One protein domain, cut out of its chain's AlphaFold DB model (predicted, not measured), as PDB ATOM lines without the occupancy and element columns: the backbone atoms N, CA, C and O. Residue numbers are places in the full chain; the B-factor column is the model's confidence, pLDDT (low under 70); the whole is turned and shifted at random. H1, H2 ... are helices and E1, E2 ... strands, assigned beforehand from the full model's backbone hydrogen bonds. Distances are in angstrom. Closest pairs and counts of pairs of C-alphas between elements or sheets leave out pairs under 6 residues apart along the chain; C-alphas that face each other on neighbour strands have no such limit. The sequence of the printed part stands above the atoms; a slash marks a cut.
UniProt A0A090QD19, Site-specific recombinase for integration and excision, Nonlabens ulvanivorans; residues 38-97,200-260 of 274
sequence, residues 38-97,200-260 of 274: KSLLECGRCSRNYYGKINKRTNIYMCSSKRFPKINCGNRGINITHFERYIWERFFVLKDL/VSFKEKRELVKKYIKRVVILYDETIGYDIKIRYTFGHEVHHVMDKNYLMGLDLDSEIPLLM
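This is residues 38 to 97 and 200 to 260 of the 274 residues of the protein "Site-specific recombinase for integration and excision" of Nonlabens ulvanivorans (UniProt A0A090QD19). A strongly twisted wall of six strands, with the long hairpin E4 and E5 in its middle, has a second, two-stranded hairpin, E2 and E3, beside its E1 edge and the short helix H1 beyond that. Two longer helices, H2 and H3, only graze the large sheet, and H2 begins close to E3. The 121 printed residues hold three named helices and eight named strands, in the order E1 E2 E3 H1 H2 H3 E4 E5 E6 E7 E8; the class is mixed, helices and strands. The large sheet runs E1 E4 E5 E6 E7 E8 and is mixed, while E2 and E3 are antiparallel. The whole is compact, with a radius of gyration of the C-alphas of 14.1 A, and rounded, with spans of 41 by 34 by 31 A.

In the large sheet, E4 is residues 213 to 221, 23.3 A long, and begins at C-alpha 213 at (173.097, 262.985, 214.185). E5 is residues 225 to 232, 22.4 A, and E6 is residues 237 to 242, 16.3 A. E7 is residues 248 to 251, E8 residues 256 to 259, ending at C-alpha 259 at (190.792, 272.105, 223.932), and E1 residues 41 to 43, beginning at C-alpha 41 at (180.120, 256.048, 211.746). E2 is residues 50 to 54, E3 residues 59 to 63, and H1 residues 64 to 67. H2 is residues 80 to 93, 18.1 A, and H3 residues 202 to 212, 15.6 A.

E4 to E8 form a meander, each strand the antiparallel neighbour of the one before. N 217 and O 229 of the hairpin E4 and E5 are 2.8 A apart; N 228 and O 240 of E5 and E6, 2.8 A; N 250 and O 241 of E6 and E7, 2.8 A; N 249 and O 258 of E7 and E8, 2.8 A. The edge strand E1 is parallel to E4, with N 42 and O 216 2.8 A apart. The closest C-alphas of E1 and E2, Leu 41 and Tyr 50, are 5.2 A apart. In the hairpin E2 and E3, N 53 and O 60 are 2.8 A apart. The closest C-alphas of E3 and H2, Ile 60 and Ile 80, are 5.0 A apart. H2 grazes the large sheet with residues 83 to 91, H3 with residues 207 to 212. H2 and H3 are close but not clearly touching, Trp 88 and Val 209 having C-alphas 8.0 A apart, at a steep tilt of 65 degrees. H1 is not on the large sheet. Every O i to N i+4 pair is within hydrogen-bond range in H2 and H3; H1 is too short for one.

The C-alphas farthest apart, Lys 70 and Val 200, are 41.8 A apart. Residues 98 to 199 are not printed, and C-alphas 97 and 200 are 17.1 A apart across the cut. The link from H1 to H2 is long, 12 residues. Mean pLDDT of the printed part is 86.4; residue 248 and residues 253 to 260 are under 70.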
ATOM      1  N   LYS A  38     177.141 253.578 217.425       87.12
ATOM      2  CA  LYS A  38     176.882 252.376 216.617       87.12
ATOM      3  C   LYS A  38     176.018 252.727 215.408       87.12
ATOM      4  O   LYS A  38     174.967 253.341 215.568       87.12
ATOM      5  N   SER A  39     176.413 252.240 214.229       86.75
ATOM      6  CA  SER A  39     175.743 252.441 212.927       86.75
ATOM      7  C   SER A  39     175.697 253.879 212.393       86.75
ATOM      8  O   SER A  39     175.157 254.084 211.309       86.75
ATOM      9  N   LEU A  40     176.302 254.842 213.096       95.06
ATOM     10  CA  LEU A  40     176.388 256.239 212.658       95.06
ATOM     11  C   LEU A  40     177.738 256.586 212.030       95.06
ATOM     12  O   LEU A  40     177.845 257.622 211.393       95.06
ATOM     13  N   LEU A  41     178.762 255.745 212.193       96.50
ATOM     14  CA  LEU A  41     180.120 256.048 211.746       96.50
ATOM     15  C   LEU A  41     180.418 255.495 210.347       96.50
ATOM     16  O   LEU A  41     180.162 254.320 210.065       96.50
ATOM     17  N   GLU A  42     181.032 256.313 209.500       96.88
ATOM     18  CA  GLU A  42     181.402 256.000 208.120       96.88
ATOM     19  C   GLU A  42     182.853 256.377 207.816       96.88
ATOM     20  O   GLU A  42     183.404 257.344 208.331       96.88
ATOM     21  N   CYS A  43     183.493 255.574 206.971       96.62
ATOM     22  CA  CYS A  43     184.857 255.799 206.527       96.62
ATOM     23  C   CYS A  43     184.915 256.857 205.429       96.62
ATOM     24  O   CYS A  43     184.458 256.587 204.324       96.62
ATOM     25  N   GLY A  44     185.593 257.978 205.668       95.69
ATOM     26  CA  GLY A  44     185.824 259.000 204.642       95.69
ATOM     27  C   GLY A  44     186.663 258.519 203.452       95.69
ATOM     28  O   GLY A  44     186.600 259.112 202.386       95.69
ATOM     29  N   ARG A  45     187.402 257.404 203.590       94.75
ATOM     30  CA  ARG A  45     188.248 256.860 202.510       94.75
ATOM     31  C   ARG A  45     187.554 255.852 201.587       94.75
ATOM     32  O   ARG A  45     187.960 255.694 200.445       94.75
ATOM     33  N   CYS A  46     186.584 255.081 202.087       94.31
ATOM     34  CA  CYS A  46     185.929 254.020 201.294       94.31
ATOM     35  C   CYS A  46     184.419 253.895 201.525       94.31
ATOM     36  O   CYS A  46     183.825 252.895 201.124       94.31
ATOM     37  N   SER A  47     183.824 254.842 202.252       95.00
ATOM     38  CA  SER A  47     182.387 254.951 202.551       95.00
ATOM     39  C   SER A  47     181.753 253.750 203.257       95.00
ATOM     40  O   SER A  47     180.542 253.684 203.447       95.00
ATOM     41  N   ARG A  48     182.552 252.773 203.699       93.81
ATOM     42  CA  ARG A  48     182.067 251.654 204.509       93.81
ATOM     43  C   ARG A  48     181.897 252.066 205.970       93.81
ATOM     44  O   ARG A  48     182.666 252.870 206.492       93.81
ATOM     45  N   ASN A  49     180.958 251.420 206.659       94.50
ATOM     46  CA  ASN A  49     180.716 251.660 208.082       94.50
ATOM     47  C   ASN A  49     181.953 251.353 208.947       94.50
ATOM     48  O   ASN A  49     182.680 250.380 208.709       94.50
ATOM     49  N   TYR A  50     182.143 252.149 209.996       94.38
ATOM     50  CA  TYR A  50     183.022 251.802 211.111       94.38
ATOM     51  C   TYR A  50     182.288 250.864 212.079       94.38
ATOM     52  O   TYR A  50     181.065 250.906 212.222       94.38
ATOM     53  N   TYR A  51     183.035 249.994 212.754       90.94
ATOM     54  CA  TYR A  51     182.525 249.132 213.816       90.94
ATOM     55  C   TYR A  51     183.415 249.232 215.053       90.94
ATOM     56  O   TYR A  51     184.624 249.431 214.937       90.94
ATOM     57  N   GLY A  52     182.813 249.094 216.232       90.31
ATOM     58  CA  GLY A  52     183.545 249.096 217.496       90.31
ATOM     59  C   GLY A  52     184.278 247.777 217.722       90.31
ATOM     60  O   GLY A  52     183.713 246.698 217.512       90.31
ATOM     61  N   LYS A  53     185.537 247.864 218.148       88.19
ATOM     62  CA  LYS A  53     186.368 246.745 218.589       88.19
ATOM     63  C   LYS A  53     186.926 247.073 219.971       88.19
ATOM     64  O   LYS A  53     187.812 247.915 220.099       88.19
ATOM     65  N   ILE A  54     186.416 246.362 220.974       83.81
ATOM     66  CA  ILE A  54     186.885 246.414 222.358       83.81
ATOM     67  C   ILE A  54     187.655 245.130 222.663       83.81
ATOM     68  O   ILE A  54     187.175 244.027 222.407       83.81
ATOM     69  N   ASN A  55     188.858 245.274 223.209       81.00
ATOM     70  CA  ASN A  55     189.589 244.222 223.912       81.00
ATOM     71  C   ASN A  55     190.410 244.854 225.055       81.00
ATOM     72  O   ASN A  55     190.380 246.068 225.236       81.00
ATOM     73  N   LYS A  56     191.184 244.051 225.798       76.00
ATOM     74  CA  LYS A  56     191.996 244.521 226.941       76.00
ATOM     75  C   LYS A  56     193.004 245.641 226.613       76.00
ATOM     76  O   LYS A  56     193.475 246.295 227.531       76.00
ATOM     77  N   ARG A  57     193.383 245.829 225.343       72.94
ATOM     78  CA  ARG A  57     194.432 246.772 224.900       72.94
ATOM     79  C   ARG A  57     193.943 247.838 223.917       72.94
ATOM     80  O   ARG A  57     194.627 248.829 223.707       72.94
ATOM     81  N   THR A  58     192.803 247.628 223.264       74.25
ATOM     82  CA  THR A  58     192.293 248.493 222.198       74.25
ATOM     83  C   THR A  58     190.806 248.726 222.385       74.25
ATOM     84  O   THR A  58     190.028 247.772 222.385       74.25
ATOM     85  N   ASN A  59     190.429 249.998 222.466       89.44
ATOM     86  CA  ASN A  59     189.050 250.461 222.464       89.44
ATOM     87  C   ASN A  59     188.863 251.415 221.277       89.44
ATOM     88  O   ASN A  59     189.011 252.627 221.422       89.44
ATOM     89  N   ILE A  60     188.647 250.863 220.077       92.75
ATOM     90  CA  ILE A  60     188.647 251.650 218.833       92.75
ATOM     91  C   ILE A  60     187.430 251.381 217.950       92.75
ATOM     92  O   ILE A  60     186.984 250.244 217.791       92.75
ATOM     93  N   TYR A  61     186.945 252.427 217.294       95.12
ATOM     94  CA  TYR A  61     186.137 252.317 216.094       95.12
ATOM     95  C   TYR A  61     187.048 252.150 214.883       95.12
ATOM     96  O   TYR A  61     187.995 252.910 214.690       95.12
ATOM     97  N   MET A  62     186.765 251.158 214.041       93.75
ATOM     98  CA  MET A  62     187.586 250.861 212.870       93.75
ATOM     99  C   MET A  62     186.744 250.578 211.628       93.75
ATOM    100  O   MET A  62     185.677 249.970 211.716       93.75
ATOM    101  N   CYS A  63     187.240 250.987 210.458       95.25
ATOM    102  CA  CYS A  63     186.572 250.715 209.190       95.25
ATOM    103  C   CYS A  63     186.360 249.205 208.987       95.25
ATOM    104  O   CYS A  63     187.286 248.411 209.160       95.25
ATOM    105  N   SER A  64     185.162 248.804 208.554       93.50
ATOM    106  CA  SER A  64     184.816 247.399 208.292       93.50
ATOM    107  C   SER A  64     185.713 246.712 207.263       93.50
ATOM    108  O   SER A  64     185.907 245.500 207.348       93.50
ATOM    109  N   SER A  65     186.335 247.469 206.355       93.44
ATOM    110  CA  SER A  65     187.322 246.942 205.407       93.44
ATOM    111  C   SER A  65     188.525 246.277 206.087       93.44
ATOM    112  O   SER A  65     189.064 245.309 205.563       93.44
ATOM    113  N   LYS A  66     188.899 246.718 207.297       91.00
ATOM    114  CA  LYS A  66     190.015 246.155 208.081       91.00
ATOM    115  C   LYS A  66     189.751 244.748 208.618       91.00
ATOM    116  O   LYS A  66     190.670 244.122 209.136       91.00
ATOM    117  N   ARG A  67     188.524 244.230 208.491       87.44
ATOM    118  CA  ARG A  67     188.211 242.823 208.800       87.44
ATOM    119  C   ARG A  67     188.846 241.856 207.809       87.44
ATOM    120  O   ARG A  67     189.056 240.697 208.145       87.44
ATOM    121  N   PHE A  68     189.129 242.334 206.604       87.25
ATOM    122  CA  PHE A  68     189.559 241.517 205.487       87.25
ATOM    123  C   PHE A  68     190.863 242.105 204.933       87.25
ATOM    124  O   PHE A  68     190.827 243.160 204.296       87.25
ATOM    125  N   PRO A  69     192.018 241.446 205.146       82.69
ATOM    126  CA  PRO A  69     193.326 241.998 204.787       82.69
ATOM    127  C   PRO A  69     193.425 242.495 203.337       82.69
ATOM    128  O   PRO A  69     193.995 243.552 203.090       82.69
ATOM    129  N   LYS A  70     192.789 241.786 202.393       86.19
ATOM    130  CA  LYS A  70     192.825 242.086 200.951       86.19
ATOM    131  C   LYS A  70     192.083 243.361 200.529       86.19
ATOM    132  O   LYS A  70     192.317 243.846 199.432       86.19
ATOM    133  N   ILE A  71     191.174 243.886 201.352       86.62
ATOM    134  CA  ILE A  71     190.345 245.059 201.008       86.62
ATOM    135  C   ILE A  71     190.537 246.220 201.984       86.62
ATOM    136  O   ILE A  71     189.732 247.153 201.985       86.62
ATOM    137  N   ASN A  72     191.568 246.155 202.830       91.88
ATOM    138  CA  ASN A  72     191.854 247.151 203.853       91.88
ATOM    139  C   ASN A  72     192.032 248.540 203.226       91.88
ATOM    140  O   ASN A  72     192.988 248.798 202.502       91.88
ATOM    141  N   CYS A  73     191.129 249.463 203.562       93.12
ATOM    142  CA  CYS A  73     191.193 250.825 203.054       93.12
ATOM    143  C   CYS A  73     192.274 251.680 203.728       93.12
ATOM    144  O   CYS A  73     192.317 252.863 203.463       93.12
ATOM    145  N   GLY A  74     193.097 251.183 204.647       92.62
ATOM    146  CA  GLY A  74     194.171 251.952 205.292       92.62
ATOM    147  C   GLY A  74     193.724 252.977 206.349       92.62
ATOM    148  O   GLY A  74     194.454 253.178 207.312       92.62
ATOM    149  N   ASN A  75     192.512 253.538 206.264       95.50
ATOM    150  CA  ASN A  75     192.050 254.625 207.142       95.50
ATOM    151  C   ASN A  75     192.161 254.291 208.643       95.50
ATOM    152  O   ASN A  75     191.763 253.197 209.063       95.50
ATOM    153  N   ARG A  76     192.712 255.194 209.465       94.00
ATOM    154  CA  ARG A  76     193.032 254.937 210.885       94.00
ATOM    155  C   ARG A  76     191.765 254.720 211.722       94.00
ATOM    156  O   ARG A  76     190.685 255.215 211.410       94.00
ATOM    157  N   GLY A  77     191.888 253.884 212.755       93.06
ATOM    158  CA  GLY A  77     190.818 253.710 213.741       93.06
ATOM    159  C   GLY A  77     190.843 254.846 214.759       93.06
ATOM    160  O   GLY A  77     191.917 255.357 215.048       93.06
ATOM    161  N   ILE A  78     189.687 255.201 215.308       93.62
ATOM    162  CA  ILE A  78     189.542 256.282 216.288       93.62
ATOM    163  C   ILE A  78     189.189 255.697 217.662       93.62
ATOM    164  O   ILE A  78     188.463 254.705 217.735       93.62
ATOM    165  N   ASN A  79     189.722 256.251 218.751       92.38
ATOM    166  CA  ASN A  79     189.445 255.764 220.103       92.38
ATOM    167  C   ASN A  79     187.971 255.992 220.480       92.38
ATOM    168  O   ASN A  79     187.466 257.100 220.339       92.38
ATOM    169  N   ILE A  80     187.286 254.952 220.965       91.56
ATOM    170  CA  ILE A  80     185.853 255.029 221.298       91.56
ATOM    171  C   ILE A  80     185.617 255.964 222.478       91.56
ATOM    172  O   ILE A  80     184.758 256.827 222.384       91.56
ATOM    173  N   THR A  81     186.374 255.822 223.568       88.00
ATOM    174  CA  THR A  81     186.175 256.621 224.785       88.00
ATOM    175  C   THR A  81     186.325 258.111 224.495       88.00
ATOM    176  O   THR A  81     185.413 258.874 224.796       88.00
ATOM    177  N   HIS A  82     187.430 258.516 223.863       88.81
ATOM    178  CA  HIS A  82     187.663 259.928 223.552       88.81
ATOM    179  C   HIS A  82     186.642 260.463 222.549       88.81
ATOM    180  O   HIS A  82     186.092 261.541 222.747       88.81
ATOM    181  N   PHE A  83     186.345 259.697 221.497       91.69
ATOM    182  CA  PHE A  83     185.472 260.182 220.439       91.69
ATOM    183  C   PHE A  83     184.003 260.255 220.854       91.69
ATOM    184  O   PHE A  83     183.326 261.227 220.539       91.69
ATOM    185  N   GLU A  84     183.491 259.261 221.581       91.62
ATOM    186  CA  GLU A  84     182.115 259.316 222.087       91.62
ATOM    187  C   GLU A  84     181.936 260.412 223.130       91.62
ATOM    188  O   GLU A  84     180.903 261.081 223.114       91.62
ATOM    189  N   ARG A  85     182.941 260.618 223.991       88.69
ATOM    190  CA  ARG A  85     182.954 261.726 224.944       88.69
ATOM    191  C   ARG A  85     182.900 263.064 224.215       88.69
ATOM    192  O   ARG A  85     181.987 263.833 224.479       88.69
ATOM    193  N   TYR A  86     183.777 263.271 223.232       88.88
ATOM    194  CA  TYR A  86     183.766 264.471 222.400       88.88
ATOM    195  C   TYR A  86     182.396 264.719 221.755       88.88
ATOM    196  O   TYR A  86     181.847 265.809 221.894       88.88
ATOM    197  N   ILE A  87     181.813 263.708 221.095       90.56
ATOM    198  CA  ILE A  87     180.504 263.871 220.454       90.56
ATOM    199  C   ILE A  87     179.421 264.214 221.489       90.56
ATOM    200  O   ILE A  87     178.552 265.041 221.225       90.56
ATOM    201  N   TRP A  88     179.436 263.591 222.665       90.38
ATOM    202  CA  TRP A  88     178.435 263.875 223.690       90.38
ATOM    203  C   TRP A  88     178.603 265.271 224.298       90.38
ATOM    204  O   TRP A  88     177.657 266.056 224.326       90.38
ATOM    205  N   GLU A  89     179.804 265.590 224.773       86.69
ATOM    206  CA  GLU A  89     180.090 266.850 225.454       86.69
ATOM    207  C   GLU A  89     179.906 268.035 224.517       86.69
ATOM    208  O   GLU A  89     179.178 268.963 224.850       86.69
ATOM    209  N   ARG A  90     180.467 267.980 223.310       83.94
ATOM    210  CA  ARG A  90     180.397 269.106 222.379       83.94
ATOM    211  C   ARG A  90     178.969 269.367 221.902       83.94
ATOM    212  O   ARG A  90     178.431 270.453 222.075       83.94
ATOM    213  N   PHE A  91     178.327 268.353 221.334       85.75
ATOM    214  CA  PHE A  91     177.058 268.551 220.633       85.75
ATOM    215  C   PHE A  91     175.868 268.656 221.587       85.75
ATOM    216  O   PHE A  91     174.937 269.413 221.313       85.75
ATOM    217  N   PHE A  92     175.899 267.945 222.716       88.00
ATOM    218  CA  PHE A  92     174.772 267.899 223.648       88.00
ATOM    219  C   PHE A  92     175.009 268.770 224.883       88.00
ATOM    220  O   PHE A  92     174.153 269.591 225.198       88.00
ATOM    221  N   VAL A  93     176.155 268.645 225.565       84.44
ATOM    222  CA  VAL A  93     176.406 269.391 226.818       84.44
ATOM    223  C   VAL A  93     176.705 270.868 226.550       84.44
ATOM    224  O   VAL A  93     176.057 271.730 227.137       84.44
ATOM    225  N   LEU A  94     177.628 271.162 225.629       82.25
ATOM    226  CA  LEU A  94     177.960 272.524 225.188       82.25
ATOM    227  C   LEU A  94     176.946 273.082 224.178       82.25
ATOM    228  O   LEU A  94     176.969 274.268 223.865       82.25
ATOM    229  N   LYS A  95     175.996 272.244 223.744       84.25
ATOM    230  CA  LYS A  95     174.858 272.598 222.888       84.25
ATOM    231  C   LYS A  95     175.247 273.127 221.506       84.25
ATOM    232  O   LYS A  95     174.452 273.832 220.889       84.25
ATOM    233  N   ASP A  96     176.387 272.704 220.964       81.19
ATOM    234  CA  ASP A  96     176.797 273.039 219.593       81.19
ATOM    235  C   ASP A  96     175.775 272.622 218.525       81.19
ATOM    236  O   ASP A  96     175.738 273.201 217.445       81.19
ATOM    237  N   LEU A  97     174.890 271.658 218.820       80.38
ATOM    238  CA  LEU A  97     173.756 271.332 217.942       80.38
ATOM    239  C   LEU A  97     172.858 272.536 217.644       80.38
ATOM    240  O   LEU A  97     172.188 272.550 216.611       80.38
ATOM    241  N   VAL A 200     171.123 261.458 232.183       83.38
ATOM    242  CA  VAL A 200     170.623 260.736 231.007       83.38
ATOM    243  C   VAL A 200     171.265 259.348 230.911       83.38
ATOM    244  O   VAL A 200     172.487 259.203 230.784       83.38
ATOM    245  N   SER A 201     170.436 258.303 230.902       87.44
ATOM    246  CA  SER A 201     170.887 256.918 230.759       87.44
ATOM    247  C   SER A 201     171.554 256.687 229.399       87.44
ATOM    248  O   SER A 201     171.238 257.334 228.401       87.44
ATOM    249  N   PHE A 202     172.432 255.684 229.294       85.75
ATOM    250  CA  PHE A 202     173.082 255.347 228.014       85.75
ATOM    251  C   PHE A 202     172.080 255.142 226.860       85.75
ATOM    252  O   PHE A 202     172.357 255.495 225.713       85.75
ATOM    253  N   LYS A 203     170.917 254.543 227.154       86.25
ATOM    254  CA  LYS A 203     169.873 254.317 226.151       86.25
ATOM    255  C   LYS A 203     169.358 255.653 225.620       86.25
ATOM    256  O   LYS A 203     169.300 255.822 224.409       86.25
ATOM    257  N   GLU A 204     169.041 256.585 226.506       86.94
ATOM    258  CA  GLU A 204     168.553 257.915 226.140       86.94
ATOM    259  C   GLU A 204     169.623 258.726 225.410       86.94
ATOM    260  O   GLU A 204     169.323 259.285 224.358       86.94
ATOM    261  N   LYS A 205     170.891 258.685 225.858       89.38
ATOM    262  CA  LYS A 205     172.009 259.312 225.128       89.38
ATOM    263  C   LYS A 205     172.051 258.833 223.682       89.38
ATOM    264  O   LYS A 205     172.169 259.623 222.752       89.38
ATOM    265  N   ARG A 206     171.913 257.523 223.471       89.38
ATOM    266  CA  ARG A 206     171.931 256.927 222.133       89.38
ATOM    267  C   ARG A 206     170.729 257.329 221.284       89.38
ATOM    268  O   ARG A 206     170.898 257.525 220.082       89.38
ATOM    269  N   GLU A 207     169.542 257.420 221.872       89.12
ATOM    270  CA  GLU A 207     168.356 257.882 221.149       89.12
ATOM    271  C   GLU A 207     168.482 259.361 220.764       89.12
ATOM    272  O   GLU A 207     168.215 259.699 219.615       89.12
ATOM    273  N   LEU A 208     169.005 260.213 221.652       91.06
ATOM    274  CA  LEU A 208     169.304 261.617 221.354       91.06
ATOM    275  C   LEU A 208     170.333 261.751 220.226       91.06
ATOM    276  O   LEU A 208     170.081 262.430 219.232       91.06
ATOM    277  N   VAL A 209     171.452 261.028 220.312       91.88
ATOM    278  CA  VAL A 209     172.465 261.006 219.247       91.88
ATOM    279  C   VAL A 209     171.843 260.605 217.914       91.88
ATOM    280  O   VAL A 209     172.049 261.295 216.925       91.88
ATOM    281  N   LYS A 210     171.037 259.542 217.858       90.38
ATOM    282  CA  LYS A 210     170.378 259.129 216.608       90.38
ATOM    283  C   LYS A 210     169.310 260.106 216.118       90.38
ATOM    284  O   LYS A 210     169.071 260.173 214.913       90.38
ATOM    285  N   LYS A 211     168.641 260.814 217.031       88.94
ATOM    286  CA  LYS A 211     167.613 261.809 216.704       88.94
ATOM    287  C   LYS A 211     168.223 262.999 215.966       88.94
ATOM    288  O   LYS A 211     167.626 263.471 215.000       88.94
ATOM    289  N   TYR A 212     169.415 263.436 216.373       89.56
ATOM    290  CA  TYR A 212     170.041 264.661 215.863       89.56
ATOM    291  C   TYR A 212     171.188 264.411 214.874       89.56
ATOM    292  O   TYR A 212     171.339 265.158 213.909       89.56
ATOM    293  N   ILE A 213     171.947 263.326 215.030       91.69
ATOM    294  CA  ILE A 213     173.097 262.985 214.185       91.69
ATOM    295  C   ILE A 213     172.723 261.854 213.223       91.69
ATOM    296  O   ILE A 213     172.436 260.724 213.617       91.69
ATOM    297  N   LYS A 214     172.779 262.151 211.923       92.81
ATOM    298  CA  LYS A 214     172.485 261.206 210.839       92.81
ATOM    299  C   LYS A 214     173.689 260.340 210.487       92.81
ATOM    300  O   LYS A 214     173.538 259.150 210.197       92.81
ATOM    301  N   ARG A 215     174.876 260.943 210.416       95.56
ATOM    302  CA  ARG A 215     176.100 260.276 209.960       95.56
ATOM    303  C   ARG A 215     177.323 261.041 210.442       95.56
ATOM    304  O   ARG A 215     177.323 262.261 210.404       95.56
ATOM    305  N   VAL A 216     178.367 260.324 210.827       96.44
ATOM    306  CA  VAL A 216     179.672 260.887 211.172       96.44
ATOM    307  C   VAL A 216     180.713 260.232 210.278       96.44
ATOM    308  O   VAL A 216     180.915 259.016 210.340       96.44
ATOM    309  N   VAL A 217     181.326 261.016 209.402       96.81
ATOM    310  CA  VAL A 217     182.352 260.569 208.462       96.81
ATOM    311  C   VAL A 217     183.713 260.874 209.064       96.81
ATOM    312  O   VAL A 217     183.952 261.995 209.489       96.81
ATOM    313  N   ILE A 218     184.590 259.873 209.109       96.69
ATOM    314  CA  ILE A 218     185.926 259.991 209.698       96.69
ATOM    315  C   ILE A 218     186.967 259.700 208.623       96.69
ATOM    316  O   ILE A 218     186.991 258.598 208.055       96.69
ATOM    317  N   LEU A 219     187.856 260.652 208.377       96.19
ATOM    318  CA  LEU A 219     189.027 260.513 207.522       96.19
ATOM    319  C   LEU A 219     190.276 260.833 208.341       96.19
ATOM    320  O   LEU A 219     190.337 261.858 209.000       96.19
ATOM    321  N   TYR A 220     191.260 259.941 208.329       95.50
ATOM    322  CA  TYR A 220     192.554 260.213 208.938       95.50
ATOM    323  C   TYR A 220     193.571 260.617 207.878       95.50
ATOM    324  O   TYR A 220     193.721 259.920 206.871       95.50
ATOM    325  N   ASP A 221     194.295 261.681 208.182       92.62
ATOM    326  CA  ASP A 221     195.414 262.223 207.437       92.62
ATOM    327  C   ASP A 221     196.620 262.420 208.375       92.62
ATOM    328  O   ASP A 221     196.477 262.707 209.567       92.62
ATOM    329  N   GLU A 222     197.833 262.219 207.860       89.56
ATOM    330  CA  GLU A 222     199.048 262.298 208.681       89.56
ATOM    331  C   GLU A 222     199.413 263.729 209.085       89.56
ATOM    332  O   GLU A 222     200.016 263.916 210.144       89.56
ATOM    333  N   THR A 223     199.035 264.721 208.274       87.00
ATOM    334  CA  THR A 223     199.378 266.132 208.476       87.00
ATOM    335  C   THR A 223     198.405 266.823 209.424       87.00
ATOM    336  O   THR A 223     198.845 267.495 210.354       87.00
ATOM    337  N   ILE A 224     197.098 266.609 209.241       86.31
ATOM    338  CA  ILE A 224     196.052 267.311 210.005       86.31
ATOM    339  C   ILE A 224     195.392 266.460 211.101       86.31
ATOM    340  O   ILE A 224     194.711 266.998 211.968       86.31
ATOM    341  N   GLY A 225     195.593 265.138 211.115       92.12
ATOM    342  CA  GLY A 225     194.935 264.237 212.065       92.12
ATOM    343  C   GLY A 225     193.608 263.683 211.539       92.12
ATOM    344  O   GLY A 225     193.548 263.129 210.449       92.12
ATOM    345  N   TYR A 226     192.549 263.730 212.341       93.69
ATOM    346  CA  TYR A 226     191.214 263.261 211.973       93.69
ATOM    347  C   TYR A 226     190.362 264.419 211.441       93.69
ATOM    348  O   TYR A 226     189.999 265.308 212.200       93.69
ATOM    349  N   ASP A 227     189.989 264.355 210.166       93.88
ATOM    350  CA  ASP A 227     188.891 265.123 209.567       93.88
ATOM    351  C   ASP A 227     187.567 264.395 209.859       93.88
ATOM    352  O   ASP A 227     187.377 263.216 209.519       93.88
ATOM    353  N   ILE A 228     186.672 265.083 210.564       94.31
ATOM    354  CA  ILE A 228     185.407 264.578 211.081       94.31
ATOM    355  C   ILE A 228     184.273 265.436 210.522       94.31
ATOM    356  O   ILE A 228     184.099 266.590 210.905       94.31
ATOM    357  N   LYS A 229     183.432 264.831 209.680       93.81
ATOM    358  CA  LYS A 229     182.232 265.484 209.134       93.81
ATOM    359  C   LYS A 229     180.990 264.923 209.786       93.81
ATOM    360  O   LYS A 229     180.727 263.720 209.694       93.81
ATOM    361  N   ILE A 230     180.212 265.775 210.436       91.94
ATOM    362  CA  ILE A 230     179.002 265.374 211.154       91.94
ATOM    363  C   ILE A 230     177.803 265.891 210.385       91.94
ATOM    364  O   ILE A 230     177.549 267.085 210.325       91.94
ATOM    365  N   ARG A 231     177.044 264.963 209.806       90.19
ATOM    366  CA  ARG A 231     175.771 265.242 209.144       90.19
ATOM    367  C   ARG A 231     174.646 265.086 210.138       90.19
ATOM    368  O   ARG A 231     174.462 264.005 210.711       90.19
ATOM    369  N   TYR A 232     173.829 266.114 210.253       87.06
ATOM    370  CA  TYR A 232     172.644 266.091 211.083       87.06
ATOM    371  C   TYR A 232     171.423 265.529 210.355       87.06
ATOM    372  O   TYR A 232     171.365 265.450 209.124       87.06
ATOM    373  N   THR A 233     170.410 265.127 211.121       84.38
ATOM    374  CA  THR A 233     169.139 264.629 210.568       84.38
ATOM    375  C   THR A 233     168.343 265.717 209.852       84.38
ATOM    376  O   THR A 233     167.632 265.407 208.898       84.38
ATOM    377  N   PHE A 234     168.537 266.982 210.231       75.75
ATOM    378  CA  PHE A 234     167.917 268.155 209.611       75.75
ATOM    379  C   PHE A 234     168.669 268.688 208.374       75.75
ATOM    380  O   PHE A 234     168.287 269.712 207.819       75.75
ATOM    381  N   GLY A 235     169.704 267.981 207.899       74.81
ATOM    382  CA  GLY A 235     170.329 268.238 206.595       74.81
ATOM    383  C   GLY A 235     171.519 269.198 206.594       74.81
ATOM    384  O   GLY A 235     172.068 269.447 205.526       74.81
ATOM    385  N   HIS A 236     171.945 269.689 207.757       80.19
ATOM    386  CA  HIS A 236     173.186 270.455 207.895       80.19
ATOM    387  C   HIS A 236     174.378 269.521 208.143       80.19
ATOM    388  O   HIS A 236     174.208 268.399 208.632       80.19
ATOM    389  N   GLU A 237     175.576 269.980 207.801       84.62
ATOM    390  CA  GLU A 237     176.839 269.282 208.033       84.62
ATOM    391  C   GLU A 237     177.813 270.254 208.699       84.62
ATOM    392  O   GLU A 237     177.810 271.425 208.331       84.62
ATOM    393  N   VAL A 238     178.598 269.769 209.662       86.06
ATOM    394  CA  VAL A 238     179.709 270.518 210.269       86.06
ATOM    395  C   VAL A 238     181.022 269.764 210.136       86.06
ATOM    396  O   VAL A 238     181.025 268.524 210.082       86.06
ATOM    397  N   HIS A 239     182.120 270.511 210.039       89.31
ATOM    398  CA  HIS A 239     183.452 269.991 209.729       89.31
ATOM    399  C   HIS A 239     184.421 270.296 210.871       89.31
ATOM    400  O   HIS A 239     184.713 271.446 211.176       89.31
ATOM    401  N   HIS A 240     184.964 269.246 211.483       87.69
ATOM    402  CA  HIS A 240     185.918 269.366 212.578       87.69
ATOM    403  C   HIS A 240     187.224 268.660 212.245       87.69
ATOM    404  O   HIS A 240     187.227 267.566 211.680       87.69
ATOM    405  N   VAL A 241     188.333 269.246 212.677       88.25
ATOM    406  CA  VAL A 241     189.645 268.599 212.675       88.25
ATOM    407  C   VAL A 241     190.026 268.276 214.109       88.25
ATOM    408  O   VAL A 241     189.779 269.064 215.013       88.25
ATOM    409  N   MET A 242     190.610 267.107 214.329       87.56
ATOM    410  CA  MET A 242     191.048 266.637 215.638       87.56
ATOM    411  C   MET A 242     192.433 266.023 215.513       87.56
ATOM    412  O   MET A 242     192.655 265.143 214.681       87.56
ATOM    413  N   ASP A 243     193.372 266.444 216.350       86.50
ATOM    414  CA  ASP A 243     194.725 265.915 216.285       86.50
ATOM    415  C   ASP A 243     194.771 264.419 216.661       86.50
ATOM    416  O   ASP A 243     193.871 263.846 217.287       86.50
ATOM    417  N   LYS A 244     195.859 263.744 216.283       84.56
ATOM    418  CA  LYS A 244     196.008 262.292 216.479       84.56
ATOM    419  C   LYS A 244     195.976 261.843 217.950       84.56
ATOM    420  O   LYS A 244     195.766 260.649 218.185       84.56
ATOM    421  N   ASN A 245     196.226 262.755 218.891       82.81
ATOM    422  CA  ASN A 245     196.289 262.504 220.328       82.81
ATOM    423  C   ASN A 245     195.047 262.986 221.091       82.81
ATOM    424  O   ASN A 245     195.009 262.778 222.302       82.81
ATOM    425  N   TYR A 246     194.034 263.549 220.419       82.25
ATOM    426  CA  TYR A 246     192.802 264.026 221.063       82.25
ATOM    427  C   TYR A 246     193.038 265.152 222.085       82.25
ATOM    428  O   TYR A 246     192.333 265.219 223.087       82.25
ATOM    429  N   LEU A 247     194.051 265.991 221.872       72.56
ATOM    430  CA  LEU A 247     194.405 267.126 222.728       72.56
ATOM    431  C   LEU A 247     193.817 268.435 222.198       72.56
ATOM    432  O   LEU A 247     193.411 269.297 222.977       72.56
ATOM    433  N   MET A 248     193.771 268.571 220.876       67.75
ATOM    434  CA  MET A 248     193.335 269.769 220.180       67.75
ATOM    435  C   MET A 248     192.387 269.409 219.043       67.75
ATOM    436  O   MET A 248     192.602 268.453 218.294       67.75
ATOM    437  N   GLY A 249     191.349 270.221 218.894       73.94
ATOM    438  CA  GLY A 249     190.489 270.217 217.728       73.94
ATOM    439  C   GLY A 249     190.274 271.625 217.194       73.94
ATOM    440  O   GLY A 249     190.594 272.613 217.849       73.94
ATOM    441  N   LEU A 250     189.725 271.712 215.994       73.69
ATOM    442  CA  LEU A 250     189.311 272.957 215.369       73.69
ATOM    443  C   LEU A 250     187.947 272.718 214.732       73.69
ATOM    444  O   LEU A 250     187.763 271.729 214.019       73.69
ATOM    445  N   ASP A 251     186.994 273.598 215.008       75.56
ATOM    446  CA  ASP A 251     185.783 273.705 214.203       75.56
ATOM    447  C   ASP A 251     186.094 274.575 212.981       75.56
ATOM    448  O   ASP A 251     186.423 275.753 213.120       75.56
ATOM    449  N   LEU A 252     186.054 273.975 211.790       71.75
ATOM    450  CA  LEU A 252     186.394 274.667 210.547       71.75
ATOM    451  C   LEU A 252     185.306 275.651 210.115       71.75
ATOM    452  O   LEU A 252     185.605 276.560 209.347       71.75
ATOM    453  N   ASP A 253     184.075 275.485 210.600       65.06
ATOM    454  CA  ASP A 253     182.958 276.351 210.226       65.06
ATOM    455  C   ASP A 253     182.910 277.629 211.078       65.06
ATOM    456  O   ASP A 253     182.361 278.640 210.640       65.06
ATOM    457  N   SER A 254     183.503 277.605 212.278       59.94
ATOM    458  CA  SER A 254     183.533 278.745 213.207       59.94
ATOM    459  C   SER A 254     184.934 279.301 213.499       59.94
ATOM    460  O   SER A 254     185.048 280.312 214.186       59.94
ATOM    461  N   GLU A 255     185.996 278.664 212.989       57.09
ATOM    462  CA  GLU A 255     187.408 278.957 213.304       57.09
ATOM    463  C   GLU A 255     187.729 278.930 214.816       57.09
ATOM    464  O   GLU A 255     188.729 279.490 215.262       57.09
ATOM    465  N   ILE A 256     186.905 278.257 215.630       55.81
ATOM    466  CA  ILE A 256     187.063 278.213 217.090       55.81
ATOM    467  C   ILE A 256     188.035 277.083 217.483       55.81
ATOM    468  O   ILE A 256     187.741 275.907 217.219       55.81
ATOM    469  N   PRO A 257     189.165 277.387 218.162       56.28
ATOM    470  CA  PRO A 257     190.050 276.371 218.729       56.28
ATOM    471  C   PRO A 257     189.353 275.557 219.828       56.28
ATOM    472  O   PRO A 257     188.661 276.106 220.686       56.28
ATOM    473  N   LEU A 258     189.569 274.240 219.835       59.84
ATOM    474  CA  LEU A 258     188.972 273.293 220.779       59.84
ATOM    475  C   LEU A 258     190.063 272.653 221.644       59.84
ATOM    476  O   LEU A 258     190.912 271.919 221.137       59.84
ATOM    477  N   LEU A 259     190.014 272.876 222.956       57.31
ATOM    478  CA  LEU A 259     190.792 272.105 223.932       57.31
ATOM    479  C   LEU A 259     190.013 270.836 224.292       57.31
ATOM    480  O   LEU A 259     188.822 270.906 224.587       57.31
ATOM    481  N   MET A 260     190.665 269.674 224.220       59.88
ATOM    482  CA  MET A 260     189.998 268.363 224.326       59.88
ATOM    483  C   MET A 260     190.444 267.523 225.538       59.88
ATOM    484  O   MET A 260     190.031 266.365 225.678       59.88
TER     485      MET A 260